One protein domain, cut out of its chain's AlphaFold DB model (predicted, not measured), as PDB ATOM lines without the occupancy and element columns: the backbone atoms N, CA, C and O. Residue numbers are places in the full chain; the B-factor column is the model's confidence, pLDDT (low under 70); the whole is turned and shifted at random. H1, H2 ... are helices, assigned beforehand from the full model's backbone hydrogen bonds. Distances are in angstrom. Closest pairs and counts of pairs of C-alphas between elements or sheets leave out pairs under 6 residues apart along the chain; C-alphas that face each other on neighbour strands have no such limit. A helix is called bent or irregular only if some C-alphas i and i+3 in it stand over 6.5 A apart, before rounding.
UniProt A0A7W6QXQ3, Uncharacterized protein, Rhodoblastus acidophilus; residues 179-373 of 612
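This is residues 179 to 373 of the 612 residues of an uncharacterized protein of Rhodoblastus acidophilus (UniProt A0A7W6QXQ3). One very long, bent helix, H9, is the spine of a long, narrow domain, with H6 folded back along its first half and a small head, the H7 and H8 hairpin, at that end. On the later half of arm H9a the short helices H2, H3, H4 and H5 make a cluster; H1 packs on arm H9b, whose residues 365 to 373 stick out. The printed part has 195 residues with nine named helices, H1 to H9 in order, and no named strand: all helix. It is extended, with a radius of gyration of the C-alphas of 29.3 A, and spans 109 by 38 by 21 A, only just a rod.

H9, residues 307 to 373, is the hub, touching six other helices. By its hydrogen bonds it was assigned as one helix, but it is bent: C-alphas 351 and 354 are 6.9 A apart, and arms H9a, residues 307 to 351, and H9b, residues 354 to 373, stand at a steep tilt of 47 degrees. H9a is irregular, C-alphas 334 and 337 being 6.7 A apart, with a kink of 30 degrees near residue 335. H6, residues 257 to 279, touches residues 309 to 327 of H9a at a shallow tilt of 28 degrees, opposite ways; their closest C-alphas, of Ala 264 and Ala 320, are 4.2 A apart. H7, residues 281 to 291, and H8, residues 293 to 305, form a helical hairpin, closest at the C-alphas of Ser 289 and Ala 296, 3.9 A. H4, residues 223 to 235, is about perpendicular to H9a at 84 degrees and touches it, C-alphas of Ala 235 and Ala 342 closest at 5.2 A. H3, residues 198 to 217, assigned as one helix by its hydrogen bonds, is bent, C-alphas 205 and 208 being 7.6 A apart; arm H3a, residues 198 to 205, touches H9a, Val 199 to Lys 344, 5.7 A between C-alphas. Arm H3b, residues 208 to 217, touches H4, C-alphas of Glu 211 and Pro 223 closest at 5.4 A. H2, residues 186 to 192, touches H9a, C-alphas of Pro 187 and Val 349 closest at 6.0 A. H5, residues 240 to 250, touches H9a, C-alphas of Cys 247 and Ser 335 closest at 6.3 A. H1, residues 179 to 184, touches H9b, C-alphas of Arg 183 and Ala 356 closest at 5.8 A. Every O i to N i+4 pair is within hydrogen-bond range in H1, H2, H3a, H4, H5, H6, H7 and H9b; H3b has 5 of 6, H8 8 of 9 and H9a 38 of 41.

H9a is 65.7 A long from C-alpha 307 at (-38.037, 77.517, 66.438), H6 33.1 A and H9b 28.5 A, ending at C-alpha 373 at (-21.614, -12.275, 91.825). H1 begins at C-alpha 179, (-21.310, 9.742, 95.073).

The C-alphas farthest apart, of Glu 293 and Gln 373, are 110.8 A apart. The printed part has no cut and no long link. Mean pLDDT of the printed part is 90.3; residues 251 to 253 and 256 are under 70.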
ATOM      1  N   HIS A 179     -22.307   9.189  95.994       94.38
ATOM      2  CA  HIS A 179     -21.310   9.742  95.073       94.38
ATOM      3  C   HIS A 179     -21.948  10.544  93.929       94.38
ATOM      4  O   HIS A 179     -21.409  11.581  93.541       94.38
ATOM      5  N   GLN A 180     -23.095  10.106  93.406       95.06
ATOM      6  CA  GLN A 180     -23.847  10.851  92.390       95.06
ATOM      7  C   GLN A 180     -24.437  12.148  92.948       95.06
ATOM      8  O   GLN A 180     -24.385  13.174  92.273       95.06
ATOM      9  N   GLU A 181     -24.942  12.127  94.179       95.31
ATOM     10  CA  GLU A 181     -25.440  13.314  94.871       95.31
ATOM     11  C   GLU A 181     -24.309  14.311  95.131       95.31
ATOM     12  O   GLU A 181     -24.432  15.482  94.779       95.31
ATOM     13  N   ARG A 182     -23.150  13.850  95.624       93.25
ATOM     14  CA  ARG A 182     -21.954  14.697  95.788       93.25
ATOM     15  C   ARG A 182     -21.479  15.295  94.467       93.25
ATOM     16  O   ARG A 182     -21.067  16.450  94.437       93.25
ATOM     17  N   ARG A 183     -21.548  14.530  93.374       93.69
ATOM     18  CA  ARG A 183     -21.241  15.024  92.025       93.69
ATOM     19  C   ARG A 183     -22.234  16.104  91.588       93.69
ATOM     20  O   ARG A 183     -21.814  17.119  91.042       93.69
ATOM     21  N   ALA A 184     -23.529  15.915  91.835       91.88
ATOM     22  CA  ALA A 184     -24.559  16.902  91.510       91.88
ATOM     23  C   ALA A 184     -24.436  18.179  92.363       91.88
ATOM     24  O   ALA A 184     -24.617  19.279  91.849       91.88
ATOM     25  N   ALA A 185     -24.055  18.039  93.634       93.56
ATOM     26  CA  ALA A 185     -23.808  19.135  94.568       93.56
ATOM     27  C   ALA A 185     -22.414  19.779  94.414       93.56
ATOM     28  O   ALA A 185     -22.059  20.690  95.165       93.56
ATOM     29  N   LEU A 186     -21.598  19.344  93.447       94.19
ATOM     30  CA  LEU A 186     -20.241  19.859  93.244       94.19
ATOM     31  C   LEU A 186     -20.205  21.390  93.041       94.19
ATOM     32  O   LEU A 186     -19.377  22.041  93.679       94.19
ATOM     33  N   PRO A 187     -21.108  22.017  92.256       93.44
ATOM     34  CA  PRO A 187     -21.146  23.475  92.132       93.44
ATOM     35  C   PRO A 187     -21.433  24.190  93.457       93.44
ATOM     36  O   PRO A 187     -20.840  25.233  93.728       93.44
ATOM     37  N   GLU A 188     -22.304  23.631  94.300       93.56
ATOM     38  CA  GLU A 188     -22.649  24.220  95.599       93.56
ATOM     39  C   GLU A 188     -21.504  24.058  96.604       93.56
ATOM     40  O   GLU A 188     -21.085  25.033  97.226       93.56
ATOM     41  N   THR A 189     -20.917  22.864  96.698       93.81
ATOM     42  CA  THR A 189     -19.775  22.604  97.592       93.81
ATOM     43  C   THR A 189     -18.555  23.459  97.230       93.81
ATOM     44  O   THR A 189     -17.908  24.025  98.112       93.81
ATOM     45  N   VAL A 190     -18.256  23.640  95.937       93.88
ATOM     46  CA  VAL A 190     -17.171  24.527  95.465       93.88
ATOM     47  C   VAL A 190     -17.434  25.990  95.830       93.88
ATOM     48  O   VAL A 190     -16.499  26.736  96.132       93.88
ATOM     49  N   LEU A 191     -18.697  26.408  95.810       92.56
ATOM     50  CA  LEU A 191     -19.088  27.789  96.055       92.56
ATOM     51  C   LEU A 191     -19.145  28.142  97.550       92.56
ATOM     52  O   LEU A 191     -18.719  29.238  97.935       92.56
ATOM     53  N   TYR A 192     -19.664  27.247  98.391       93.06
ATOM     54  CA  TYR A 192     -19.923  27.517  99.809       93.06
ATOM     55  C   TYR A 192     -18.895  26.889 100.755       93.06
ATOM     56  O   TYR A 192     -18.444  27.580 101.669       93.06
ATOM     57  N   ASP A 193     -18.474  25.646 100.508       91.19
ATOM     58  CA  ASP A 193     -17.739  24.842 101.498       91.19
ATOM     59  C   ASP A 193     -16.221  24.860 101.311       91.19
ATOM     60  O   ASP A 193     -15.474  24.618 102.258       91.19
ATOM     61  N   LEU A 194     -15.740  25.151 100.099       91.38
ATOM     62  CA  LEU A 194     -14.318  25.140  99.757       91.38
ATOM     63  C   LEU A 194     -13.716  26.556  99.803       91.38
ATOM     64  O   LEU A 194     -13.790  27.297  98.815       91.38
ATOM     65  N   PRO A 195     -13.081  26.966 100.918       88.12
ATOM     66  CA  PRO A 195     -12.397  28.251 100.983       88.12
ATOM     67  C   PRO A 195     -11.186  28.271 100.043       88.12
ATOM     68  O   PRO A 195     -10.464  27.285  99.905       88.12
ATOM     69  N   GLY A 196     -10.930  29.426  99.422       88.75
ATOM     70  CA  GLY A 196      -9.758  29.618  98.559       88.75
ATOM     71  C   GLY A 196      -9.934  29.163  97.107       88.75
ATOM     72  O   GLY A 196      -8.976  29.232  96.339       88.75
ATOM     73  N   THR A 197     -11.141  28.764  96.694       92.31
ATOM     74  CA  THR A 197     -11.471  28.599  95.267       92.31
ATOM     75  C   THR A 197     -11.306  29.923  94.517       92.31
ATOM     76  O   THR A 197     -11.286  31.015  95.114       92.31
ATOM     77  N   GLN A 198     -11.159  29.863  93.190       92.62
ATOM     78  CA  GLN A 198     -10.977  31.083  92.403       92.62
ATOM     79  C   GLN A 198     -12.206  31.984  92.511       92.62
ATOM     80  O   GLN A 198     -12.074  33.211  92.542       92.62
ATOM     81  N   VAL A 199     -13.389  31.372  92.595       92.62
ATOM     82  CA  VAL A 199     -14.665  32.060  92.803       92.62
ATOM     83  C   VAL A 199     -14.732  32.713  94.177       92.62
ATOM     84  O   VAL A 199     -15.075  33.889  94.246       92.62
ATOM     85  N   ASP A 200     -14.362  32.017  95.257       92.94
ATOM     86  CA  ASP A 200     -14.398  32.588  96.611       92.94
ATOM     87  C   ASP A 200     -13.417  33.763  96.745       92.94
ATOM     88  O   ASP A 200     -13.769  34.837  97.238       92.94
ATOM     89  N   THR A 201     -12.206  33.612  96.203       94.31
ATOM     90  CA  THR A 201     -11.201  34.686  96.171       94.31
ATOM     91  C   THR A 201     -11.699  35.891  95.366       94.31
ATOM     92  O   THR A 201     -11.530  37.045  95.776       94.31
ATOM     93  N   PHE A 202     -12.363  35.641  94.234       94.25
ATOM     94  CA  PHE A 202     -12.970  36.686  93.414       94.25
ATOM     95  C   PHE A 202     -14.139  37.380  94.130       94.25
ATOM     96  O   PHE A 202     -14.200  38.610  94.135       94.25
ATOM     97  N   ALA A 203     -15.017  36.621  94.787       92.81
ATOM     98  CA  ALA A 203     -16.150  37.131  95.553       92.81
ATOM     99  C   ALA A 203     -15.683  38.045  96.698       92.81
ATOM    100  O   ALA A 203     -16.163  39.171  96.834       92.81
ATOM    101  N   ARG A 204     -14.665  37.621  97.462       93.62
ATOM    102  CA  ARG A 204     -14.068  38.431  98.538       93.62
ATOM    103  C   ARG A 204     -13.453  39.727  98.015       93.62
ATOM    104  O   ARG A 204     -13.676  40.782  98.605       93.62
ATOM    105  N   ARG A 205     -12.732  39.674  96.888       95.38
ATOM    106  CA  ARG A 205     -12.152  40.867  96.244       95.38
ATOM    107  C   ARG A 205     -13.225  41.853  95.777       95.38
ATOM    108  O   ARG A 205     -13.008  43.060  95.822       95.38
ATOM    109  N   MET A 206     -14.368  41.347  95.323       92.50
ATOM    110  CA  MET A 206     -15.463  42.162  94.795       92.50
ATOM    111  C   MET A 206     -16.461  42.636  95.858       92.50
ATOM    112  O   MET A 206     -17.308  43.467  95.532       92.50
ATOM    113  N   ARG A 207     -16.345  42.180  97.116       93.00
ATOM    114  CA  ARG A 207     -17.293  42.457  98.209       93.00
ATOM    115  C   ARG A 207     -17.655  43.937  98.337       93.00
ATOM    116  O   ARG A 207     -18.825  44.277  98.217       93.00
ATOM    117  N   GLY A 208     -16.664  44.816  98.506       89.56
ATOM    118  CA  GLY A 208     -16.921  46.248  98.718       89.56
ATOM    119  C   GLY A 208     -17.572  46.934  97.510       89.56
ATOM    120  O   GLY A 208     -18.462  47.766  97.658       89.56
ATOM    121  N   GLY A 209     -17.186  46.539  96.292       90.75
ATOM    122  CA  GLY A 209     -17.800  47.061  95.069       90.75
ATOM    123  C   GLY A 209     -19.214  46.526  94.829       90.75
ATOM    124  O   GLY A 209     -20.040  47.224  94.244       90.75
ATOM    125  N   PHE A 210     -19.498  45.296  95.261       90.75
ATOM    126  CA  PHE A 210     -20.810  44.673  95.129       90.75
ATOM    127  C   PHE A 210     -21.797  45.191  96.177       90.75
ATOM    128  O   PHE A 210     -22.934  45.477  95.824       90.75
ATOM    129  N   GLU A 211     -21.350  45.416  97.413       93.44
ATOM    130  CA  GLU A 211     -22.158  45.993  98.492       93.44
ATOM    131  C   GLU A 211     -22.723  47.368  98.111       93.44
ATOM    132  O   GLU A 211     -23.936  47.578  98.159       93.44
ATOM    133  N   ALA A 212     -21.872  48.271  97.609       89.62
ATOM    134  CA  ALA A 212     -22.305  49.585  97.130       89.62
ATOM    135  C   ALA A 212     -23.343  49.484  95.996       89.62
ATOM    136  O   ALA A 212     -24.271  50.289  95.900       89.62
ATOM    137  N   ARG A 213     -23.218  48.469  95.130       87.44
ATOM    138  CA  ARG A 213     -24.188  48.231  94.056       87.44
ATOM    139  C   ARG A 213     -25.488  47.658  94.604       87.44
ATOM    140  O   ARG A 213     -26.536  48.181  94.252       87.44
ATOM    141  N   MET A 214     -25.444  46.654  95.477       88.81
ATOM    142  CA  MET A 214     -26.629  46.087  96.129       88.81
ATOM    143  C   MET A 214     -27.465  47.168  96.817       88.81
ATOM    144  O   MET A 214     -28.671  47.234  96.583       88.81
ATOM    145  N   GLN A 215     -26.818  48.072  97.558       86.44
ATOM    146  CA  GLN A 215     -27.481  49.222  98.178       86.44
ATOM    147  C   GLN A 215     -28.141  50.130  97.129       86.44
ATOM    148  O   GLN A 215     -29.299  50.516  97.287       86.44
ATOM    149  N   ALA A 216     -27.463  50.405  96.009       82.75
ATOM    150  CA  ALA A 216     -28.025  51.185  94.903       82.75
ATOM    151  C   ALA A 216     -29.209  50.494  94.188       82.75
ATOM    152  O   ALA A 216     -30.008  51.175  93.541       82.75
ATOM    153  N   PHE A 217     -29.326  49.167  94.294       79.25
ATOM    154  CA  PHE A 217     -30.474  48.378  93.827       79.25
ATOM    155  C   PHE A 217     -31.553  48.174  94.908       79.25
ATOM    156  O   PHE A 217     -32.628  47.659  94.600       79.25
ATOM    157  N   GLY A 218     -31.310  48.622  96.146       82.69
ATOM    158  CA  GLY A 218     -32.225  48.476  97.281       82.69
ATOM    159  C   GLY A 218     -32.228  47.082  97.917       82.69
ATOM    160  O   GLY A 218     -33.176  46.744  98.620       82.69
ATOM    161  N   LEU A 219     -31.201  46.267  97.660       85.19
ATOM    162  CA  LEU A 219     -31.014  44.962  98.291       85.19
ATOM    163  C   LEU A 219     -30.317  45.131  99.647       85.19
ATOM    164  O   LEU A 219     -29.336  45.866  99.757       85.19
ATOM    165  N   THR A 220     -30.810  44.431 100.667       86.88
ATOM    166  CA  THR A 220     -30.237  44.409 102.022       86.88
ATOM    167  C   THR A 220     -29.840  42.977 102.385       86.88
ATOM    168  O   THR A 220     -30.466  42.035 101.903       86.88
ATOM    169  N   GLY A 221     -28.781  42.798 103.181       89.19
ATOM    170  CA  GLY A 221     -28.263  41.480 103.572       89.19
ATOM    171  C   GLY A 221     -26.738  41.382 103.480       89.19
ATOM    172  O   GLY A 221     -26.065  42.379 103.218       89.19
ATOM    173  N   ASP A 222     -26.196  40.180 103.699       93.50
ATOM    174  CA  ASP A 222     -24.761  39.921 103.538       93.50
ATOM    175  C   ASP A 222     -24.381  39.961 102.044       93.50
ATOM    176  O   ASP A 222     -24.874  39.134 101.264       93.50
ATOM    177  N   PRO A 223     -23.499  40.890 101.620       91.50
ATOM    178  CA  PRO A 223     -23.112  41.010 100.221       91.50
ATOM    179  C   PRO A 223     -22.395  39.769  99.691       91.50
ATOM    180  O   PRO A 223     -22.468  39.503  98.493       91.50
ATOM    181  N   LEU A 224     -21.700  39.010 100.545       92.62
ATOM    182  CA  LEU A 224     -20.973  37.823 100.103       92.62
ATOM    183  C   LEU A 224     -21.925  36.654  99.834       92.62
ATOM    184  O   LEU A 224     -21.802  36.006  98.796       92.62
ATOM    185  N   LEU A 225     -22.881  36.415 100.734       92.31
ATOM    186  CA  LEU A 225     -23.883  35.362 100.571       92.31
ATOM    187  C   LEU A 225     -24.765  35.629  99.346       92.31
ATOM    188  O   LEU A 225     -24.862  34.776  98.471       92.31
ATOM    189  N   ALA A 226     -25.287  36.854  99.212       92.25
ATOM    190  CA  ALA A 226     -26.094  37.242  98.056       92.25
ATOM    191  C   ALA A 226     -25.310  37.118  96.739       92.25
ATOM    192  O   ALA A 226     -25.847  36.670  95.730       92.25
ATOM    193  N   PHE A 227     -24.020  37.479  96.736       93.50
ATOM    194  CA  PHE A 227     -23.163  37.291  95.566       93.50
ATOM    195  C   PHE A 227     -23.034  35.813  95.182       93.50
ATOM    196  O   PHE A 227     -23.114  35.491  93.995       93.50
ATOM    197  N   LYS A 228     -22.844  34.921  96.163       94.06
ATOM    198  CA  LYS A 228     -22.785  33.473  95.932       94.06
ATOM    199  C   LYS A 228     -24.126  32.954  95.412       94.06
ATOM    200  O   LYS A 228     -24.133  32.339  94.354       94.06
ATOM    201  N   ASP A 229     -25.245  33.310  96.038       93.62
ATOM    202  CA  ASP A 229     -26.586  32.891  95.608       93.62
ATOM    203  C   ASP A 229     -26.886  33.318  94.161       93.62
ATOM    204  O   ASP A 229     -27.241  32.485  93.331       93.62
ATOM    205  N   PHE A 230     -26.634  34.584  93.799       92.38
ATOM    206  CA  PHE A 230     -26.809  35.040  92.413       92.38
ATOM    207  C   PHE A 230     -25.855  34.350  91.434       92.38
ATOM    208  O   PHE A 230     -26.210  34.116  90.279       92.38
ATOM    209  N   THR A 231     -24.635  34.037  91.875       93.56
ATOM    210  CA  THR A 231     -23.672  33.292  91.056       93.56
ATOM    211  C   THR A 231     -24.138  31.853  90.843       93.56
ATOM    212  O   THR A 231     -24.041  31.368  89.718       93.56
ATOM    213  N   ARG A 232     -24.697  31.198  91.870       93.94
ATOM    214  CA  ARG A 232     -25.303  29.862  91.780       93.94
ATOM    215  C   ARG A 232     -26.470  29.857  90.802       93.94
ATOM    216  O   ARG A 232     -26.481  29.045  89.882       93.94
ATOM    217  N   ASP A 233     -27.407  30.787  90.958       92.44
ATOM    218  CA  ASP A 233     -28.606  30.859  90.119       92.44
ATOM    219  C   ASP A 233     -28.250  31.123  88.647       92.44
ATOM    220  O   ASP A 233     -28.877  30.585  87.736       92.44
ATOM    221  N   LEU A 234     -27.204  31.920  88.393       91.56
ATOM    222  CA  LEU A 234     -26.683  32.132  87.043       91.56
ATOM    223  C   LEU A 234     -25.919  30.922  86.505       91.56
ATOM    224  O   LEU A 234     -26.013  30.643  85.312       91.56
ATOM    225  N   ALA A 235     -25.159  30.217  87.341       90.56
ATOM    226  CA  ALA A 235     -24.428  29.025  86.926       90.56
ATOM    227  C   ALA A 235     -25.377  27.874  86.564       90.56
ATOM    228  O   ALA A 235     -25.134  27.197  85.569       90.56
ATOM    229  N   ALA A 236     -26.492  27.738  87.292       90.38
ATOM    230  CA  ALA A 236     -27.547  26.757  87.035       90.38
ATOM    231  C   ALA A 236     -28.270  26.953  85.688       90.38
ATOM    232  O   ALA A 236     -28.931  26.041  85.197       90.38
ATOM    233  N   LEU A 237     -28.166  28.140  85.080       91.12
ATOM    234  CA  LEU A 237     -28.692  28.387  83.743       91.12
ATOM    235  C   LEU A 237     -27.689  27.926  82.686       91.12
ATOM    236  O   LEU A 237     -26.609  28.512  82.529       91.12
ATOM    237  N   ASP A 238     -28.099  26.932  81.902       82.94
ATOM    238  CA  ASP A 238     -27.306  26.426  80.788       82.94
ATOM    239  C   ASP A 238     -27.180  27.466  79.666       82.94
ATOM    240  O   ASP A 238     -28.141  27.871  79.004       82.94
ATOM    241  N   GLY A 239     -25.936  27.884  79.423       84.69
ATOM    242  CA  GLY A 239     -25.551  28.688  78.271       84.69
ATOM    243  C   GLY A 239     -25.563  30.206  78.483       84.69
ATOM    244  O   GLY A 239     -26.384  30.806  79.180       84.69
ATOM    245  N   THR A 240     -24.650  30.874  77.780       84.94
ATOM    246  CA  THR A 240     -24.395  32.318  77.907       84.94
ATOM    247  C   THR A 240     -25.619  33.176  77.581       84.94
ATOM    248  O   THR A 240     -25.821  34.221  78.194       84.94
ATOM    249  N   ARG A 241     -26.469  32.741  76.638       85.62
ATOM    250  CA  ARG A 241     -27.687  33.474  76.254       85.62
ATOM    251  C   ARG A 241     -28.731  33.463  77.371       85.62
ATOM    252  O   ARG A 241     -29.259  34.523  77.687       85.62
ATOM    253  N   ALA A 242     -28.984  32.309  77.991       86.44
ATOM    254  CA  ALA A 242     -29.931  32.189  79.099       86.44
ATOM    255  C   ALA A 242     -29.494  33.047  80.295       86.44
ATOM    256  O   ALA A 242     -30.302  33.788  80.851       86.44
ATOM    257  N   ARG A 243     -28.192  33.046  80.605       87.88
ATOM    258  CA  ARG A 243     -27.593  33.890  81.652       87.88
ATOM    259  C   ARG A 243     -27.773  35.385  81.377       87.88
ATOM    260  O   ARG A 243     -28.152  36.134  82.276       87.88
ATOM    261  N   ILE A 244     -27.562  35.827  80.133       85.19
ATOM    262  CA  ILE A 244     -27.787  37.225  79.726       85.19
ATOM    263  C   ILE A 244     -29.273  37.591  79.818       85.19
ATOM    264  O   ILE A 244     -29.598  38.650  80.352       85.19
ATOM    265  N   PHE A 245     -30.181  36.729  79.358       86.00
ATOM    266  CA  PHE A 245     -31.623  36.976  79.464       86.00
ATOM    267  C   PHE A 245     -32.112  37.002  80.914       86.00
ATOM    268  O   PHE A 245     -32.931  37.854  81.250       86.00
ATOM    269  N   ALA A 246     -31.594  36.140  81.789       84.12
ATOM    270  CA  ALA A 246     -31.896  36.177  83.218       84.12
ATOM    271  C   ALA A 246     -31.385  37.469  83.871       84.12
ATOM    272  O   ALA A 246     -32.128  38.119  84.609       84.12
ATOM    273  N   CYS A 247     -30.172  37.911  83.511       83.38
ATOM    274  CA  CYS A 247     -29.653  39.213  83.927       83.38
ATOM    275  C   CYS A 247     -30.557  40.355  83.435       83.38
ATOM    276  O   CYS A 247     -30.924  41.208  84.233       83.38
ATOM    277  N   LEU A 248     -30.978  40.351  82.164       81.25
ATOM    278  CA  LEU A 248     -31.882  41.359  81.588       81.25
ATOM    279  C   LEU A 248     -33.271  41.349  82.244       81.25
ATOM    280  O   LEU A 248     -33.840  42.404  82.505       81.25
ATOM    281  N   ARG A 249     -33.808  40.167  82.556       80.69
ATOM    282  CA  ARG A 249     -35.085  40.008  83.262       80.69
ATOM    283  C   ARG A 249     -35.000  40.552  84.685       80.69
ATOM    284  O   ARG A 249     -35.940  41.205  85.131       80.69
ATOM    285  N   SER A 250     -33.875  40.341  85.371       72.81
ATOM    286  CA  SER A 250     -33.658  40.890  86.714       72.81
ATOM    287  C   SER A 250     -33.717  42.425  86.732       72.81
ATOM    288  O   SER A 250     -34.146  43.001  87.725       72.81
ATOM    289  N   LEU A 251     -33.431  43.096  85.607       68.88
ATOM    290  CA  LEU A 251     -33.468  44.564  85.501       68.88
ATOM    291  C   LEU A 251     -34.857  45.171  85.684       68.88
ATOM    292  O   LEU A 251     -34.990  46.335  86.052       68.88
ATOM    293  N   TYR A 252     -35.901  44.390  85.424       67.56
ATOM    294  CA  TYR A 252     -37.275  44.835  85.629       67.56
ATOM    295  C   TYR A 252     -37.737  44.659  87.080       67.56
ATOM    296  O   TYR A 252     -38.754  45.229  87.463       67.56
ATOM    297  N   ALA A 253     -36.999  43.899  87.895       68.00
ATOM    298  CA  ALA A 253     -37.384  43.586  89.267       68.00
ATOM    299  C   ALA A 253     -36.894  44.622  90.296       68.00
ATOM    300  O   ALA A 253     -37.425  44.679  91.406       68.00
ATOM    301  N   TYR A 254     -35.903  45.459  89.963       75.12
ATOM    302  CA  TYR A 254     -35.264  46.330  90.952       75.12
ATOM    303  C   TYR A 254     -35.872  47.735  91.040       75.12
ATOM    304  O   TYR A 254     -35.953  48.490  90.068       75.12
ATOM    305  N   LYS A 255     -36.198  48.135  92.273       72.06
ATOM    306  CA  LYS A 255     -36.879  49.392  92.630       72.06
ATOM    307  C   LYS A 255     -36.126  50.665  92.206       72.06
ATOM    308  O   LYS A 255     -36.753  51.692  91.977       72.06
ATOM    309  N   GLY A 256     -34.797  50.613  92.081       69.88
ATOM    310  CA  GLY A 256     -33.983  51.760  91.656       69.88
ATOM    311  C   GLY A 256     -34.033  52.053  90.149       69.88
ATOM    312  O   GLY A 256     -33.826  53.196  89.742       69.88
ATOM    313  N   GLN A 257     -34.326  51.050  89.315       75.88
ATOM    314  CA  GLN A 257     -34.270  51.162  87.848       75.88
ATOM    315  C   GLN A 257     -35.580  51.648  87.227       75.88
ATOM    316  O   GLN A 257     -35.570  52.251  86.153       75.88
ATOM    317  N   THR A 258     -36.697  51.441  87.921       82.75
ATOM    318  CA  THR A 258     -38.024  51.879  87.474       82.75
ATOM    319  C   THR A 258     -38.090  53.395  87.304       82.75
ATOM    320  O   THR A 258     -38.677  53.861  86.336       82.75
ATOM    321  N   SER A 259     -37.418  54.166  88.165       86.88
ATOM    322  CA  SER A 259     -37.379  55.634  88.071       86.88
ATOM    323  C   SER A 259     -36.787  56.133  86.746       86.88
ATOM    324  O   SER A 259     -37.388  56.974  86.086       86.88
ATOM    325  N   LEU A 260     -35.659  55.569  86.299       86.31
ATOM    326  CA  LEU A 260     -35.016  55.936  85.030       86.31
ATOM    327  C   LEU A 260     -35.862  55.549  83.817       86.31
ATOM    328  O   LEU A 260     -35.899  56.296  82.842       86.31
ATOM    329  N   LEU A 261     -36.556  54.409  83.881       89.12
ATOM    330  CA  LEU A 261     -37.502  54.010  82.839       89.12
ATOM    331  C   LEU A 261     -38.709  54.952  82.793       89.12
ATOM    332  O   LEU A 261     -39.108  55.361  81.708       89.12
ATOM    333  N   VAL A 262     -39.245  55.354  83.949       91.81
ATOM    334  CA  VAL A 262     -40.332  56.340  84.029       91.81
ATOM    335  C   VAL A 262     -39.881  57.682  83.457       91.81
ATOM    336  O   VAL A 262     -40.597  58.245  82.637       91.81
ATOM    337  N   TYR A 263     -38.685  58.170  83.801       92.75
ATOM    338  CA  TYR A 263     -38.147  59.395  83.201       92.75
ATOM    339  C   TYR A 263     -37.955  59.266  81.691       92.75
ATOM    340  O   TYR A 263     -38.327  60.183  80.967       92.75
ATOM    341  N   ALA A 264     -37.444  58.134  81.199       93.25
ATOM    342  CA  ALA A 264     -37.310  57.898  79.764       93.25
ATOM    343  C   ALA A 264     -38.670  57.934  79.051       93.25
ATOM    344  O   ALA A 264     -38.796  58.578  78.014       93.25
ATOM    345  N   VAL A 265     -39.698  57.302  79.628       94.62
ATOM    346  CA  VAL A 265     -41.067  57.321  79.092       94.62
ATOM    347  C   VAL A 265     -41.652  58.730  79.131       94.62
ATOM    348  O   VAL A 265     -42.194  59.181  78.130       94.62
ATOM    349  N   LEU A 266     -41.515  59.456  80.244       96.00
ATOM    350  CA  LEU A 266     -42.014  60.829  80.372       96.00
ATOM    351  C   LEU A 266     -41.325  61.782  79.389       96.00
ATOM    352  O   LEU A 266     -42.002  62.581  78.751       96.00
ATOM    353  N   LEU A 267     -40.004  61.681  79.232       94.56
ATOM    354  CA  LEU A 267     -39.237  62.476  78.271       94.56
ATOM    355  C   LEU A 267     -39.599  62.129  76.827       94.56
ATOM    356  O   LEU A 267     -39.692  63.024  75.993       94.56
ATOM    357  N   TYR A 268     -39.846  60.852  76.536       95.38
ATOM    358  CA  TYR A 268     -40.315  60.423  75.224       95.38
ATOM    359  C   TYR A 268     -41.723  60.951  74.925       95.38
ATOM    360  O   TYR A 268     -41.953  61.506  73.856       95.38
ATOM    361  N   LEU A 269     -42.656  60.852  75.877       96.25
ATOM    362  CA  LEU A 269     -44.000  61.423  75.738       96.25
ATOM    363  C   LEU A 269     -43.955  62.948  75.591       96.25
ATOM    364  O   LEU A 269     -44.693  63.502  74.780       96.25
ATOM    365  N   LEU A 270     -43.065  63.621  76.325       95.38
ATOM    366  CA  LEU A 270     -42.818  65.053  76.175       95.38
ATOM    367  C   LEU A 270     -42.287  65.377  74.774       95.38
ATOM    368  O   LEU A 270     -42.783  66.305  74.148       95.38
ATOM    369  N   ALA A 271     -41.325  64.602  74.265       94.50
ATOM    370  CA  ALA A 271     -40.797  64.768  72.914       94.50
ATOM    371  C   ALA A 271     -41.899  64.614  71.856       94.50
ATOM    372  O   ALA A 271     -42.019  65.467  70.985       94.50
ATOM    373  N   GLN A 272     -42.747  63.587  71.981       94.94
ATOM    374  CA  GLN A 272     -43.894  63.365  71.094       94.94
ATOM    375  C   GLN A 272     -44.922  64.501  71.180       94.94
ATOM    376  O   GLN A 272     -45.450  64.936  70.161       94.94
ATOM    377  N   GLY A 273     -45.189  65.020  72.382       93.75
ATOM    378  CA  GLY A 273     -46.083  66.162  72.572       93.75
ATOM    379  C   GLY A 273     -45.543  67.449  71.943       93.75
ATOM    380  O   GLY A 273     -46.301  68.187  71.317       93.75
ATOM    381  N   LEU A 274     -44.236  67.702  72.071       92.56
ATOM    382  CA  LEU A 274     -43.560  68.845  71.452       92.56
ATOM    383  C   LEU A 274     -43.525  68.726  69.922       92.56
ATOM    384  O   LEU A 274     -43.790  69.711  69.237       92.56
ATOM    385  N   ASP A 275     -43.258  67.529  69.399       92.38
ATOM    386  CA  ASP A 275     -43.271  67.242  67.961       92.38
ATOM    387  C   ASP A 275     -44.681  67.419  67.377       92.38
ATOM    388  O   ASP A 275     -44.878  68.148  66.406       92.38
ATOM    389  N   TRP A 276     -45.705  66.878  68.048       94.06
ATOM    390  CA  TRP A 276     -47.105  67.080  67.670       94.06
ATOM    391  C   TRP A 276     -47.500  68.563  67.680       94.06
ATOM    392  O   TRP A 276     -48.146  69.032  66.736       94.06
ATOM    393  N   ALA A 277     -47.086  69.310  68.709       90.69
ATOM    394  CA  ALA A 277     -47.333  70.745  68.819       90.69
ATOM    395  C   ALA A 277     -46.609  71.548  67.725       90.69
ATOM    396  O   ALA A 277     -47.152  72.550  67.252       90.69
ATOM    397  N   SER A 278     -45.421  71.111  67.297       90.56
ATOM    398  CA  SER A 278     -44.685  71.723  66.185       90.56
ATOM    399  C   SER A 278     -45.343  71.432  64.834       90.56
ATOM    400  O   SER A 278     -45.557  72.353  64.040       90.56
ATOM    401  N   LEU A 279     -45.754  70.183  64.595       90.19
ATOM    402  CA  LEU A 279     -46.428  69.759  63.364       90.19
ATOM    403  C   LEU A 279     -47.763  70.487  63.158       90.19
ATOM    404  O   LEU A 279     -48.040  70.963  62.059       90.19
ATOM    405  N   HIS A 280     -48.556  70.653  64.220       92.06
ATOM    406  CA  HIS A 280     -49.872  71.304  64.158       92.06
ATOM    407  C   HIS A 280     -49.821  72.806  64.480       92.06
ATOM    408  O   HIS A 280     -50.857  73.419  64.746       92.06
ATOM    409  N   LYS A 281     -48.633  73.432  64.457       90.00
ATOM    410  CA  LYS A 281     -48.451  74.844  64.846       90.00
ATOM    411  C   LYS A 281     -49.347  75.816  64.098       90.00
ATOM    412  O   LYS A 281     -49.847  76.760  64.699       90.00
ATOM    413  N   ALA A 282     -49.575  75.586  62.806       89.38
ATOM    414  CA  ALA A 282     -50.435  76.446  61.999       89.38
ATOM    415  C   ALA A 282     -51.893  76.420  62.491       89.38
ATOM    416  O   ALA A 282     -52.539  77.468  62.556       89.38
ATOM    417  N   ASP A 283     -52.375  75.247  62.903       91.56
ATOM    418  CA  ASP A 283     -53.772  75.022  63.262       91.56
ATOM    419  C   ASP A 283     -54.103  75.602  64.638       91.56
ATOM    420  O   ASP A 283     -55.057  76.374  64.769       91.56
ATOM    421  N   TRP A 284     -53.294  75.310  65.662       89.88
ATOM    422  CA  TRP A 284     -53.575  75.795  67.018       89.88
ATOM    423  C   TRP A 284     -53.207  77.271  67.214       89.88
ATOM    424  O   TRP A 284     -53.948  77.985  67.891       89.88
ATOM    425  N   LEU A 285     -52.143  77.783  66.574       90.75
ATOM    426  CA  LEU A 285     -51.872  79.230  66.569       90.75
ATOM    427  C   LEU A 285     -52.954  79.982  65.797       90.75
ATOM    428  O   LEU A 285     -53.355  81.068  66.205       90.75
ATOM    429  N   GLY A 286     -53.436  79.402  64.692       90.50
ATOM    430  CA  GLY A 286     -54.527  79.964  63.906       90.50
ATOM    431  C   GLY A 286     -55.857  79.966  64.658       90.50
ATOM    432  O   GLY A 286     -56.679  80.856  64.441       90.50
ATOM    433  N   TRP A 287     -56.088  78.992  65.539       92.69
ATOM    434  CA  TRP A 287     -57.206  79.011  66.478       92.69
ATOM    435  C   TRP A 287     -57.019  80.107  67.540       92.69
ATOM    436  O   TRP A 287     -57.913  80.934  67.727       92.69
ATOM    437  N   LEU A 288     -55.838  80.196  68.162       89.69
ATOM    438  CA  LEU A 288     -55.533  81.195  69.192       89.69
ATOM    439  C   LEU A 288     -55.700  82.632  68.666       89.69
ATOM    440  O   LEU A 288     -56.300  83.471  69.335       89.69
ATOM    441  N   SER A 289     -55.242  82.898  67.436       90.00
ATOM    442  CA  SER A 289     -55.357  84.213  66.800       90.00
ATOM    443  C   SER A 289     -56.795  84.596  66.446       90.00
ATOM    444  O   SER A 289     -57.103  85.778  66.355       90.00
ATOM    445  N   ARG A 290     -57.676  83.611  66.220       89.69
ATOM    446  CA  ARG A 290     -59.088  83.830  65.861       89.69
ATOM    447  C   ARG A 290     -60.006  83.986  67.072       89.69
ATOM    448  O   ARG A 290     -61.106  84.503  66.921       89.69
ATOM    449  N   THR A 291     -59.579  83.539  68.250       87.75
ATOM    450  CA  THR A 291     -60.451  83.464  69.432       87.75
ATOM    451  C   THR A 291     -60.488  84.779  70.230       87.75
ATOM    452  O   THR A 291     -61.491  85.058  70.879       87.75
ATOM    453  N   HIS A 292     -59.434  85.610  70.182       80.88
ATOM    454  CA  HIS A 292     -59.382  86.904  70.886       80.88
ATOM    455  C   HIS A 292     -58.318  87.849  70.284       80.88
ATOM    456  O   HIS A 292     -57.252  87.383  69.890       80.88
ATOM    457  N   GLU A 293     -58.529  89.177  70.292       80.00
ATOM    458  CA  GLU A 293     -57.539  90.165  69.794       80.00
ATOM    459  C   GLU A 293     -56.178  90.099  70.525       80.00
ATOM    460  O   GLU A 293     -55.129  90.094  69.884       80.00
ATOM    461  N   ALA A 294     -56.169  89.936  71.856       80.75
ATOM    462  CA  ALA A 294     -54.950  89.667  72.633       80.75
ATOM    463  C   ALA A 294     -54.281  88.322  72.258       80.75
ATOM    464  O   ALA A 294     -53.061  88.166  72.356       80.75
ATOM    465  N   GLY A 295     -55.064  87.354  71.774       83.38
ATOM    466  CA  GLY A 295     -54.577  86.064  71.284       83.38
ATOM    467  C   GLY A 295     -53.768  86.179  69.991       83.38
ATOM    468  O   GLY A 295     -52.813  85.427  69.815       83.38
ATOM    469  N   ALA A 296     -54.073  87.152  69.124       84.44
ATOM    470  CA  ALA A 296     -53.327  87.388  67.886       84.44
ATOM    471  C   ALA A 296     -51.885  87.853  68.152       84.44
ATOM    472  O   ALA A 296     -50.951  87.275  67.598       84.44
ATOM    473  N   GLN A 297     -51.691  88.807  69.074       87.56
ATOM    474  CA  GLN A 297     -50.353  89.267  69.483       87.56
ATOM    475  C   GLN A 297     -49.550  88.145  70.154       87.56
ATOM    476  O   GLN A 297     -48.361  87.965  69.890       87.56
ATOM    477  N   THR A 298     -50.216  87.342  70.987       87.00
ATOM    478  CA  THR A 298     -49.590  86.194  71.656       87.00
ATOM    479  C   THR A 298     -49.192  85.109  70.646       87.00
ATOM    480  O   THR A 298     -48.113  84.531  70.753       87.00
ATOM    481  N   ALA A 299     -50.024  84.853  69.629       87.62
ATOM    482  CA  ALA A 299     -49.745  83.883  68.571       87.62
ATOM    483  C   ALA A 299     -48.572  84.308  67.673       87.62
ATOM    484  O   ALA A 299     -47.773  83.459  67.287       87.62
ATOM    485  N   GLU A 300     -48.451  85.599  67.352       87.94
ATOM    486  CA  GLU A 300     -47.343  86.140  66.557       87.94
ATOM    487  C   GLU A 300     -46.019  86.093  67.334       87.94
ATOM    488  O   GLU A 300     -45.030  85.565  66.828       87.94
ATOM    489  N   TYR A 301     -46.030  86.493  68.613       88.88
ATOM    490  CA  TYR A 301     -44.871  86.354  69.501       88.88
ATOM    491  C   TYR A 301     -44.407  84.896  69.639       88.88
ATOM    492  O   TYR A 301     -43.210  84.608  69.593       88.88
ATOM    493  N   LEU A 302     -45.350  83.959  69.797       87.38
ATOM    494  CA  LEU A 302     -45.031  82.535  69.838       87.38
ATOM    495  C   LEU A 302     -44.476  82.068  68.489       87.38
ATOM    496  O   LEU A 302     -43.437  81.422  68.467       87.38
ATOM    497  N   ARG A 303     -45.082  82.441  67.356       87.75
ATOM    498  CA  ARG A 303     -44.619  82.042  66.014       87.75
ATOM    499  C   ARG A 303     -43.137  82.348  65.777       87.75
ATOM    500  O   ARG A 303     -42.429  81.469  65.286       87.75
ATOM    501  N   ASP A 304     -42.662  83.510  66.216       87.56
ATOM    502  CA  ASP A 304     -41.251  83.912  66.103       87.56
ATOM    503  C   ASP A 304     -40.317  83.180  67.081       87.56
ATOM    504  O   ASP A 304     -39.110  83.073  66.855       87.56
ATOM    505  N   ARG A 305     -40.856  82.652  68.184       86.25
ATOM    506  CA  ARG A 305     -40.094  82.023  69.275       86.25
ATOM    507  C   ARG A 305     -40.226  80.502  69.350       86.25
ATOM    508  O   ARG A 305     -39.593  79.921  70.222       86.25
ATOM    509  N   LEU A 306     -40.993  79.854  68.468       83.50
ATOM    510  CA  LEU A 306     -41.223  78.398  68.480       83.50
ATOM    511  C   LEU A 306     -40.129  77.581  67.767       83.50
ATOM    512  O   LEU A 306     -40.103  76.366  67.921       83.50
ATOM    513  N   GLY A 307     -39.189  78.208  67.047       82.75
ATOM    514  CA  GLY A 307     -38.037  77.517  66.438       82.75
ATOM    515  C   GLY A 307     -37.217  76.604  67.384       82.75
ATOM    516  O   GLY A 307     -36.778  75.541  66.953       82.75
ATOM    517  N   PRO A 308     -37.041  76.932  68.681       87.75
ATOM    518  CA  PRO A 308     -36.410  76.053  69.665       87.75
ATOM    519  C   PRO A 308     -37.237  74.819  70.061       87.75
ATOM    520  O   PRO A 308     -36.683  73.946  70.726       87.75
ATOM    521  N   LEU A 309     -38.529  74.715  69.707       86.62
ATOM    522  CA  LEU A 309     -39.345  73.548  70.072       86.62
ATOM    523  C   LEU A 309     -38.859  72.268  69.397       86.62
ATOM    524  O   LEU A 309     -38.769  71.241  70.065       86.62
ATOM    525  N   ASP A 310     -38.481  72.332  68.120       85.75
ATOM    526  CA  ASP A 310     -37.946  71.175  67.392       85.75
ATOM    527  C   ASP A 310     -36.613  70.713  68.009       85.75
ATOM    528  O   ASP A 310     -36.361  69.518  68.202       85.75
ATOM    529  N   ALA A 311     -35.777  71.674  68.420       88.62
ATOM    530  CA  ALA A 311     -34.543  71.399  69.152       88.62
ATOM    531  C   ALA A 311     -34.824  70.795  70.541       88.62
ATOM    532  O   ALA A 311     -34.126  69.868  70.955       88.62
ATOM    533  N   ALA A 312     -35.860  71.262  71.244       90.00
ATOM    534  CA  ALA A 312     -36.273  70.730  72.541       90.00
ATOM    535  C   ALA A 312     -36.850  69.307  72.437       90.00
ATOM    536  O   ALA A 312     -36.512  68.463  73.265       90.00
ATOM    537  N   ALA A 313     -37.652  69.009  71.407       90.12
ATOM    538  CA  ALA A 313     -38.164  67.664  71.132       90.12
ATOM    539  C   ALA A 313     -37.021  66.679  70.827       90.12
ATOM    540  O   ALA A 313     -36.962  65.571  71.372       90.12
ATOM    541  N   THR A 314     -36.049  67.120  70.023       92.38
ATOM    542  CA  THR A 314     -34.843  66.341  69.707       92.38
ATOM    543  C   THR A 314     -34.001  66.093  70.963       92.38
ATOM    544  O   THR A 314     -33.609  64.957  71.233       92.38
ATOM    545  N   LEU A 315     -33.767  67.127  71.779       93.88
ATOM    546  CA  LEU A 315     -33.042  67.015  73.047       93.88
ATOM    547  C   LEU A 315     -33.750  66.063  74.023       93.88
ATOM    548  O   LEU A 315     -33.096  65.216  74.627       93.88
ATOM    549  N   ALA A 316     -35.075  66.165  74.156       93.62
ATOM    550  CA  ALA A 316     -35.870  65.284  75.010       93.62
ATOM    551  C   ALA A 316     -35.766  63.814  74.566       93.62
ATOM    552  O   ALA A 316     -35.610  62.931  75.409       93.62
ATOM    553  N   THR A 317     -35.743  63.553  73.255       94.12
ATOM    554  CA  THR A 317     -35.515  62.206  72.701       94.12
ATOM    555  C   THR A 317     -34.112  61.687  73.029       94.12
ATOM    556  O   THR A 317     -33.964  60.552  73.485       94.12
ATOM    557  N   TRP A 318     -33.074  62.516  72.867       96.75
ATOM    558  CA  TRP A 318     -31.705  62.154  73.253       96.75
ATOM    559  C   TRP A 318     -31.575  61.879  74.751       96.75
ATOM    560  O   TRP A 318     -30.924  60.909  75.135       96.75
ATOM    561  N   LEU A 319     -32.223  62.680  75.599       95.25
ATOM    562  CA  LEU A 319     -32.258  62.457  77.044       95.25
ATOM    563  C   LEU A 319     -32.993  61.156  77.395       95.25
ATOM    564  O   LEU A 319     -32.509  60.403  78.235       95.25
ATOM    565  N   ALA A 320     -34.101  60.840  76.718       93.94
ATOM    566  CA  ALA A 320     -34.809  59.572  76.901       93.94
ATOM    567  C   ALA A 320     -33.924  58.366  76.534       93.94
ATOM    568  O   ALA A 320     -33.804  57.420  77.319       93.94
ATOM    569  N   LEU A 321     -33.237  58.419  75.386       94.88
ATOM    570  CA  LEU A 321     -32.275  57.392  74.972       94.88
ATOM    571  C   LEU A 321     -31.096  57.286  75.944       94.88
ATOM    572  O   LEU A 321     -30.676  56.179  76.280       94.88
ATOM    573  N   PHE A 322     -30.592  58.415  76.442       95.12
ATOM    574  CA  PHE A 322     -29.529  58.450  77.441       95.12
ATOM    575  C   PHE A 322     -29.967  57.792  78.757       95.12
ATOM    576  O   PHE A 322     -29.215  56.996  79.315       95.12
ATOM    577  N   CYS A 323     -31.196  58.038  79.225       92.19
ATOM    578  CA  CYS A 323     -31.759  57.364  80.398       92.19
ATOM    579  C   CYS A 323     -31.832  55.839  80.210       92.19
ATOM    580  O   CYS A 323     -31.458  55.093  81.119       92.19
ATOM    581  N   ILE A 324     -32.256  55.366  79.032       91.00
ATOM    582  CA  ILE A 324     -32.286  53.931  78.696       91.00
ATOM    583  C   ILE A 324     -30.864  53.358  78.657       91.00
ATOM    584  O   ILE A 324     -30.596  52.335  79.291       91.00
ATOM    585  N   GLY A 325     -29.939  54.030  77.968       92.31
ATOM    586  CA  GLY A 325     -28.539  53.620  77.863       92.31
ATOM    587  C   GLY A 325     -27.845  53.551  79.222       92.31
ATOM    588  O   GLY A 325     -27.167  52.570  79.520       92.31
ATOM    589  N   LEU A 326     -28.075  54.538  80.092       90.31
ATOM    590  CA  LEU A 326     -27.547  54.559  81.456       90.31
ATOM    591  C   LEU A 326     -28.143  53.434  82.310       90.31
ATOM    592  O   LEU A 326     -27.426  52.829  83.109       90.31
ATOM    593  N   ASN A 327     -29.424  53.099  82.123       88.56
ATOM    594  CA  ASN A 327     -30.038  51.956  82.796       88.56
ATOM    595  C   ASN A 327     -29.418  50.622  82.337       88.56
ATOM    596  O   ASN A 327     -29.015  49.816  83.178       88.56
ATOM    597  N   LEU A 328     -29.252  50.421  81.023       89.00
ATOM    598  CA  LEU A 328     -28.564  49.251  80.456       89.00
ATOM    599  C   LEU A 328     -27.100  49.164  80.908       89.00
ATOM    600  O   LEU A 328     -26.598  48.079  81.191       89.00
ATOM    601  N   TRP A 329     -26.411  50.297  81.017       89.31
ATOM    602  CA  TRP A 329     -25.041  50.336  81.515       89.31
ATOM    603  C   TRP A 329     -24.959  49.933  82.990       89.31
ATOM    604  O   TRP A 329     -24.134  49.098  83.351       89.31
ATOM    605  N   ARG A 330     -25.832  50.473  83.853       87.06
ATOM    606  CA  ARG A 330     -25.885  50.102  85.281       87.06
ATOM    607  C   ARG A 330     -26.198  48.621  85.468       87.06
ATOM    608  O   ARG A 330     -25.558  47.951  86.276       87.06
ATOM    609  N   ALA A 331     -27.142  48.117  84.685       85.50
ATOM    610  CA  ALA A 331     -27.492  46.711  84.588       85.50
ATOM    611  C   ALA A 331     -26.301  45.821  84.203       85.50
ATOM    612  O   ALA A 331     -26.002  44.821  84.865       85.50
ATOM    613  N   TYR A 332     -25.589  46.205  83.144       88.38
ATOM    614  CA  TYR A 332     -24.394  45.507  82.691       88.38
ATOM    615  C   TYR A 332     -23.285  45.553  83.748       88.38
ATOM    616  O   TYR A 332     -22.709  44.526  84.088       88.38
ATOM    617  N   ALA A 333     -23.022  46.718  84.343       88.44
ATOM    618  CA  ALA A 333     -22.007  46.883  85.380       88.44
ATOM    619  C   ALA A 333     -22.291  46.037  86.638       88.44
ATOM    620  O   ALA A 333     -21.352  45.598  87.310       88.44
ATOM    621  N   PHE A 334     -23.567  45.789  86.952       88.50
ATOM    622  CA  PHE A 334     -23.988  44.899  88.034       88.50
ATOM    623  C   PHE A 334     -23.809  43.415  87.692       88.50
ATOM    624  O   PHE A 334     -23.233  42.672  88.484       88.50
ATOM    625  N   SER A 335     -24.247  42.995  86.502       89.94
ATOM    626  CA  SER A 335     -24.220  41.593  86.055       89.94
ATOM    627  C   SER A 335     -22.845  41.112  85.581       89.94
ATOM    628  O   SER A 335     -22.506  39.946  85.762       89.94
ATOM    629  N   ALA A 336     -22.005  41.990  85.029       91.56
ATOM    630  CA  ALA A 336     -20.669  41.656  84.537       91.56
ATOM    631  C   ALA A 336     -19.781  40.897  85.548       91.56
ATOM    632  O   ALA A 336     -19.182  39.892  85.155       91.56
ATOM    633  N   PRO A 337     -19.651  41.307  86.829       93.00
ATOM    634  CA  PRO A 337     -18.896  40.525  87.807       93.00
ATOM    635  C   PRO A 337     -19.542  39.172  88.119       93.00
ATOM    636  O   PRO A 337     -18.804  38.207  88.285       93.00
ATOM    637  N   LEU A 338     -20.876  39.073  88.141       93.44
ATOM    638  CA  LEU A 338     -21.587  37.811  88.375       93.44
ATOM    639  C   LEU A 338     -21.367  36.824  87.220       93.44
ATOM    640  O   LEU A 338     -21.068  35.662  87.454       93.44
ATOM    641  N   LEU A 339     -21.400  37.295  85.969       92.56
ATOM    642  CA  LEU A 339     -21.093  36.468  84.794       92.56
ATOM    643  C   LEU A 339     -19.640  35.971  84.803       92.56
ATOM    644  O   LEU A 339     -19.370  34.832  84.423       92.56
ATOM    645  N   ARG A 340     -18.694  36.807  85.254       93.81
ATOM    646  CA  ARG A 340     -17.290  36.396  85.432       93.81
ATOM    647  C   ARG A 340     -17.131  35.387  86.567       93.81
ATOM    648  O   ARG A 340     -16.342  34.461  86.419       93.81
ATOM    649  N   ALA A 341     -17.860  35.557  87.667       93.62
ATOM    650  CA  ALA A 341     -17.860  34.615  88.781       93.62
ATOM    651  C   ALA A 341     -18.465  33.268  88.379       93.62
ATOM    652  O   ALA A 341     -17.855  32.245  88.658       93.62
ATOM    653  N   ALA A 342     -19.580  33.269  87.645       93.56
ATOM    654  CA  ALA A 342     -20.194  32.058  87.109       93.56
ATOM    655  C   ALA A 342     -19.238  31.325  86.158       93.56
ATOM    656  O   ALA A 342     -19.056  30.125  86.289       93.56
ATOM    657  N   LYS A 343     -18.530  32.049  85.278       93.69
ATOM    658  CA  LYS A 343     -17.502  31.438  84.422       93.69
ATOM    659  C   LYS A 343     -16.367  30.802  85.237       93.69
ATOM    660  O   LYS A 343     -15.937  29.702  84.921       93.69
ATOM    661  N   LYS A 344     -15.885  31.483  86.282       94.44
ATOM    662  CA  LYS A 344     -14.868  30.927  87.190       94.44
ATOM    663  C   LYS A 344     -15.382  29.708  87.957       94.44
ATOM    664  O   LYS A 344     -14.604  28.802  88.218       94.44
ATOM    665  N   LEU A 345     -16.671  29.688  88.299       94.88
ATOM    666  CA  LEU A 345     -17.313  28.541  88.931       94.88
ATOM    667  C   LEU A 345     -17.375  27.368  87.963       94.88
ATOM    668  O   LEU A 345     -16.978  26.277  88.343       94.88
ATOM    669  N   ASP A 346     -17.772  27.604  86.712       94.00
ATOM    670  CA  ASP A 346     -17.757  26.576  85.669       94.00
ATOM    671  C   ASP A 346     -16.334  26.020  85.454       94.00
ATOM    672  O   ASP A 346     -16.167  24.815  85.306       94.00
ATOM    673  N   GLU A 347     -15.302  26.874  85.472       94.62
ATOM    674  CA  GLU A 347     -13.889  26.469  85.364       94.62
ATOM    675  C   GLU A 347     -13.439  25.610  86.566       94.62
ATOM    676  O   GLU A 347     -12.848  24.548  86.370       94.62
ATOM    677  N   ASP A 348     -13.750  26.027  87.801       95.12
ATOM    678  CA  ASP A 348     -13.409  25.280  89.023       95.12
ATOM    679  C   ASP A 348     -14.195  23.950  89.119       95.12
ATOM    680  O   ASP A 348     -13.641  22.926  89.529       95.12
ATOM    681  N   VAL A 349     -15.468  23.941  88.706       95.00
ATOM    682  CA  VAL A 349     -16.316  22.741  88.606       95.00
ATOM    683  C   VAL A 349     -15.763  21.795  87.544       95.00
ATOM    684  O   VAL A 349     -15.591  20.614  87.826       95.00
ATOM    685  N   ALA A 350     -15.418  22.294  86.355       94.81
ATOM    686  CA  ALA A 350     -14.851  21.483  85.279       94.81
ATOM    687  C   ALA A 350     -13.494  20.870  85.656       94.81
ATOM    688  O   ALA A 350     -13.206  19.743  85.259       94.81
ATOM    689  N   ALA A 351     -12.677  21.573  86.448       95.69
ATOM    690  CA  ALA A 351     -11.405  21.051  86.941       95.69
ATOM    691  C   ALA A 351     -11.577  19.875  87.923       95.69
ATOM    692  O   ALA A 351     -10.735  18.983  87.952       95.69
ATOM    693  N   ARG A 352     -12.664  19.859  88.707       94.56
ATOM    694  CA  ARG A 352     -12.943  18.840  89.742       94.56
ATOM    695  C   ARG A 352     -13.917  17.748  89.301       94.56
ATOM    696  O   ARG A 352     -13.937  16.669  89.888       94.56
ATOM    697  N   ALA A 353     -14.703  18.006  88.259       94.88
ATOM    698  CA  ALA A 353     -15.589  17.038  87.630       94.88
ATOM    699  C   ALA A 353     -14.908  15.693  87.308       94.88
ATOM    700  O   ALA A 353     -15.487  14.675  87.674       94.88
ATOM    701  N   PRO A 354     -13.696  15.622  86.711       96.88
ATOM    702  CA  PRO A 354     -13.084  14.331  86.388       96.88
ATOM    703  C   PRO A 354     -12.817  13.455  87.619       96.88
ATOM    704  O   PRO A 354     -13.013  12.248  87.538       96.88
ATOM    705  N   GLU A 355     -12.437  14.036  88.762       95.31
ATOM    706  CA  GLU A 355     -12.211  13.280  90.005       95.31
ATOM    707  C   GLU A 355     -13.524  12.694  90.552       95.31
ATOM    708  O   GLU A 355     -13.587  11.526  90.943       95.31
ATOM    709  N   ALA A 356     -14.602  13.486  90.541       94.06
ATOM    710  CA  ALA A 356     -15.927  13.022  90.948       94.06
ATOM    711  C   ALA A 356     -16.485  11.962  89.981       94.06
ATOM    712  O   ALA A 356     -17.087  10.975  90.411       94.06
ATOM    713  N   ASP A 357     -16.252  12.135  88.681       96.38
ATOM    714  CA  ASP A 357     -16.648  11.200  87.629       96.38
ATOM    715  C   ASP A 357     -15.889   9.873  87.749       96.38
ATOM    716  O   ASP A 357     -16.495   8.807  87.622       96.38
ATOM    717  N   GLU A 358     -14.587   9.917  88.046       96.81
ATOM    718  CA  GLU A 358     -13.764   8.733  88.298       96.81
ATOM    719  C   GLU A 358     -14.248   7.973  89.539       96.81
ATOM    720  O   GLU A 358     -14.403   6.749  89.487       96.81
ATOM    721  N   ALA A 359     -14.575   8.681  90.626       94.19
ATOM    722  CA  ALA A 359     -15.150   8.073  91.822       94.19
ATOM    723  C   ALA A 359     -16.478   7.358  91.506       94.19
ATOM    724  O   ALA A 359     -16.626   6.174  91.818       94.19
ATOM    725  N   VAL A 360     -17.403   8.019  90.798       96.56
ATOM    726  CA  VAL A 360     -18.679   7.411  90.374       96.56
ATOM    727  C   VAL A 360     -18.447   6.207  89.453       96.56
ATOM    728  O   VAL A 360     -19.086   5.168  89.629       96.56
ATOM    729  N   ALA A 361     -17.521   6.301  88.496       96.56
ATOM    730  CA  ALA A 361     -17.218   5.216  87.567       96.56
ATOM    731  C   ALA A 361     -16.577   4.006  88.267       96.56
ATOM    732  O   ALA A 361     -16.924   2.859  87.966       96.56
ATOM    733  N   SER A 362     -15.660   4.236  89.210       96.00
ATOM    734  CA  SER A 362     -15.029   3.172  89.999       96.00
ATOM    735  C   SER A 362     -16.065   2.424  90.844       96.00
ATOM    736  O   SER A 362     -16.121   1.192  90.799       96.00
ATOM    737  N   GLN A 363     -16.965   3.162  91.497       95.31
ATOM    738  CA  GLN A 363     -18.037   2.608  92.313       95.31
ATOM    739  C   GLN A 363     -19.075   1.855  91.468       95.31
ATOM    740  O   GLN A 363     -19.517   0.767  91.840       95.31
ATOM    741  N   ALA A 364     -19.415   2.368  90.282       96.50
ATOM    742  CA  ALA A 364     -20.306   1.684  89.344       96.50
ATOM    743  C   ALA A 364     -19.770   0.303  88.935       96.50
ATOM    744  O   ALA A 364     -20.525  -0.671  88.925       96.50
ATOM    745  N   ARG A 365     -18.456   0.178  88.689       97.31
ATOM    746  CA  ARG A 365     -17.811  -1.113  88.383       97.31
ATOM    747  C   ARG A 365     -17.872  -2.093  89.558       97.31
ATOM    748  O   ARG A 365     -18.007  -3.298  89.342       97.31
ATOM    749  N   VAL A 366     -17.765  -1.604  90.797       96.56
ATOM    750  CA  VAL A 366     -17.911  -2.434  92.006       96.56
ATOM    751  C   VAL A 366     -19.340  -2.965  92.117       96.56
ATOM    752  O   VAL A 366     -19.530  -4.171  92.289       96.56
ATOM    753  N   VAL A 367     -20.341  -2.097  91.937       97.38
ATOM    754  CA  VAL A 367     -21.762  -2.477  91.950       97.38
ATOM    755  C   VAL A 367     -22.074  -3.499  90.855       97.38
ATOM    756  O   VAL A 367     -22.747  -4.492  91.126       97.38
ATOM    757  N   GLU A 368     -21.561  -3.308  89.638       97.38
ATOM    758  CA  GLU A 368     -21.743  -4.249  88.528       97.38
ATOM    759  C   GLU A 368     -21.123  -5.622  88.835       97.38
ATOM    760  O   GLU A 368     -21.774  -6.658  88.677       97.38
ATOM    761  N   ARG A 369     -19.895  -5.642  89.372       97.56
ATOM    762  CA  ARG A 369     -19.221  -6.880  89.788       97.56
ATOM    763  C   ARG A 369     -20.006  -7.617  90.876       97.56
ATOM    764  O   ARG A 369     -20.177  -8.833  90.782       97.56
ATOM    765  N   LEU A 370     -20.495  -6.908  91.894       94.88
ATOM    766  CA  LEU A 370     -21.296  -7.503  92.970       94.88
ATOM    767  C   LEU A 370     -22.664  -7.978  92.479       94.88
ATOM    768  O   LEU A 370     -23.144  -9.022  92.926       94.88
ATOM    769  N   ALA A 371     -23.281  -7.269  91.533       96.50
ATOM    770  CA  ALA A 371     -24.521  -7.705  90.904       96.50
ATOM    771  C   ALA A 371     -24.317  -9.023  90.139       96.50
ATOM    772  O   ALA A 371     -25.104  -9.955  90.312       96.50
ATOM    773  N   ALA A 372     -23.223  -9.142  89.379       96.56
ATOM    774  CA  ALA A 372     -22.856 -10.380  88.693       96.56
ATOM    775  C   ALA A 372     -22.584 -11.534  89.678       96.56
ATOM    776  O   ALA A 372     -23.096 -12.639  89.493       96.56
ATOM    777  N   GLN A 373     -21.854 -11.278  90.771       94.69
ATOM    778  CA  GLN A 373     -21.614 -12.275  91.825       94.69
ATOM    779  C   GLN A 373     -22.910 -12.721  92.512       94.69
ATOM    780  O   GLN A 373     -23.095 -13.909  92.766       94.69
TER     781      GLN A 373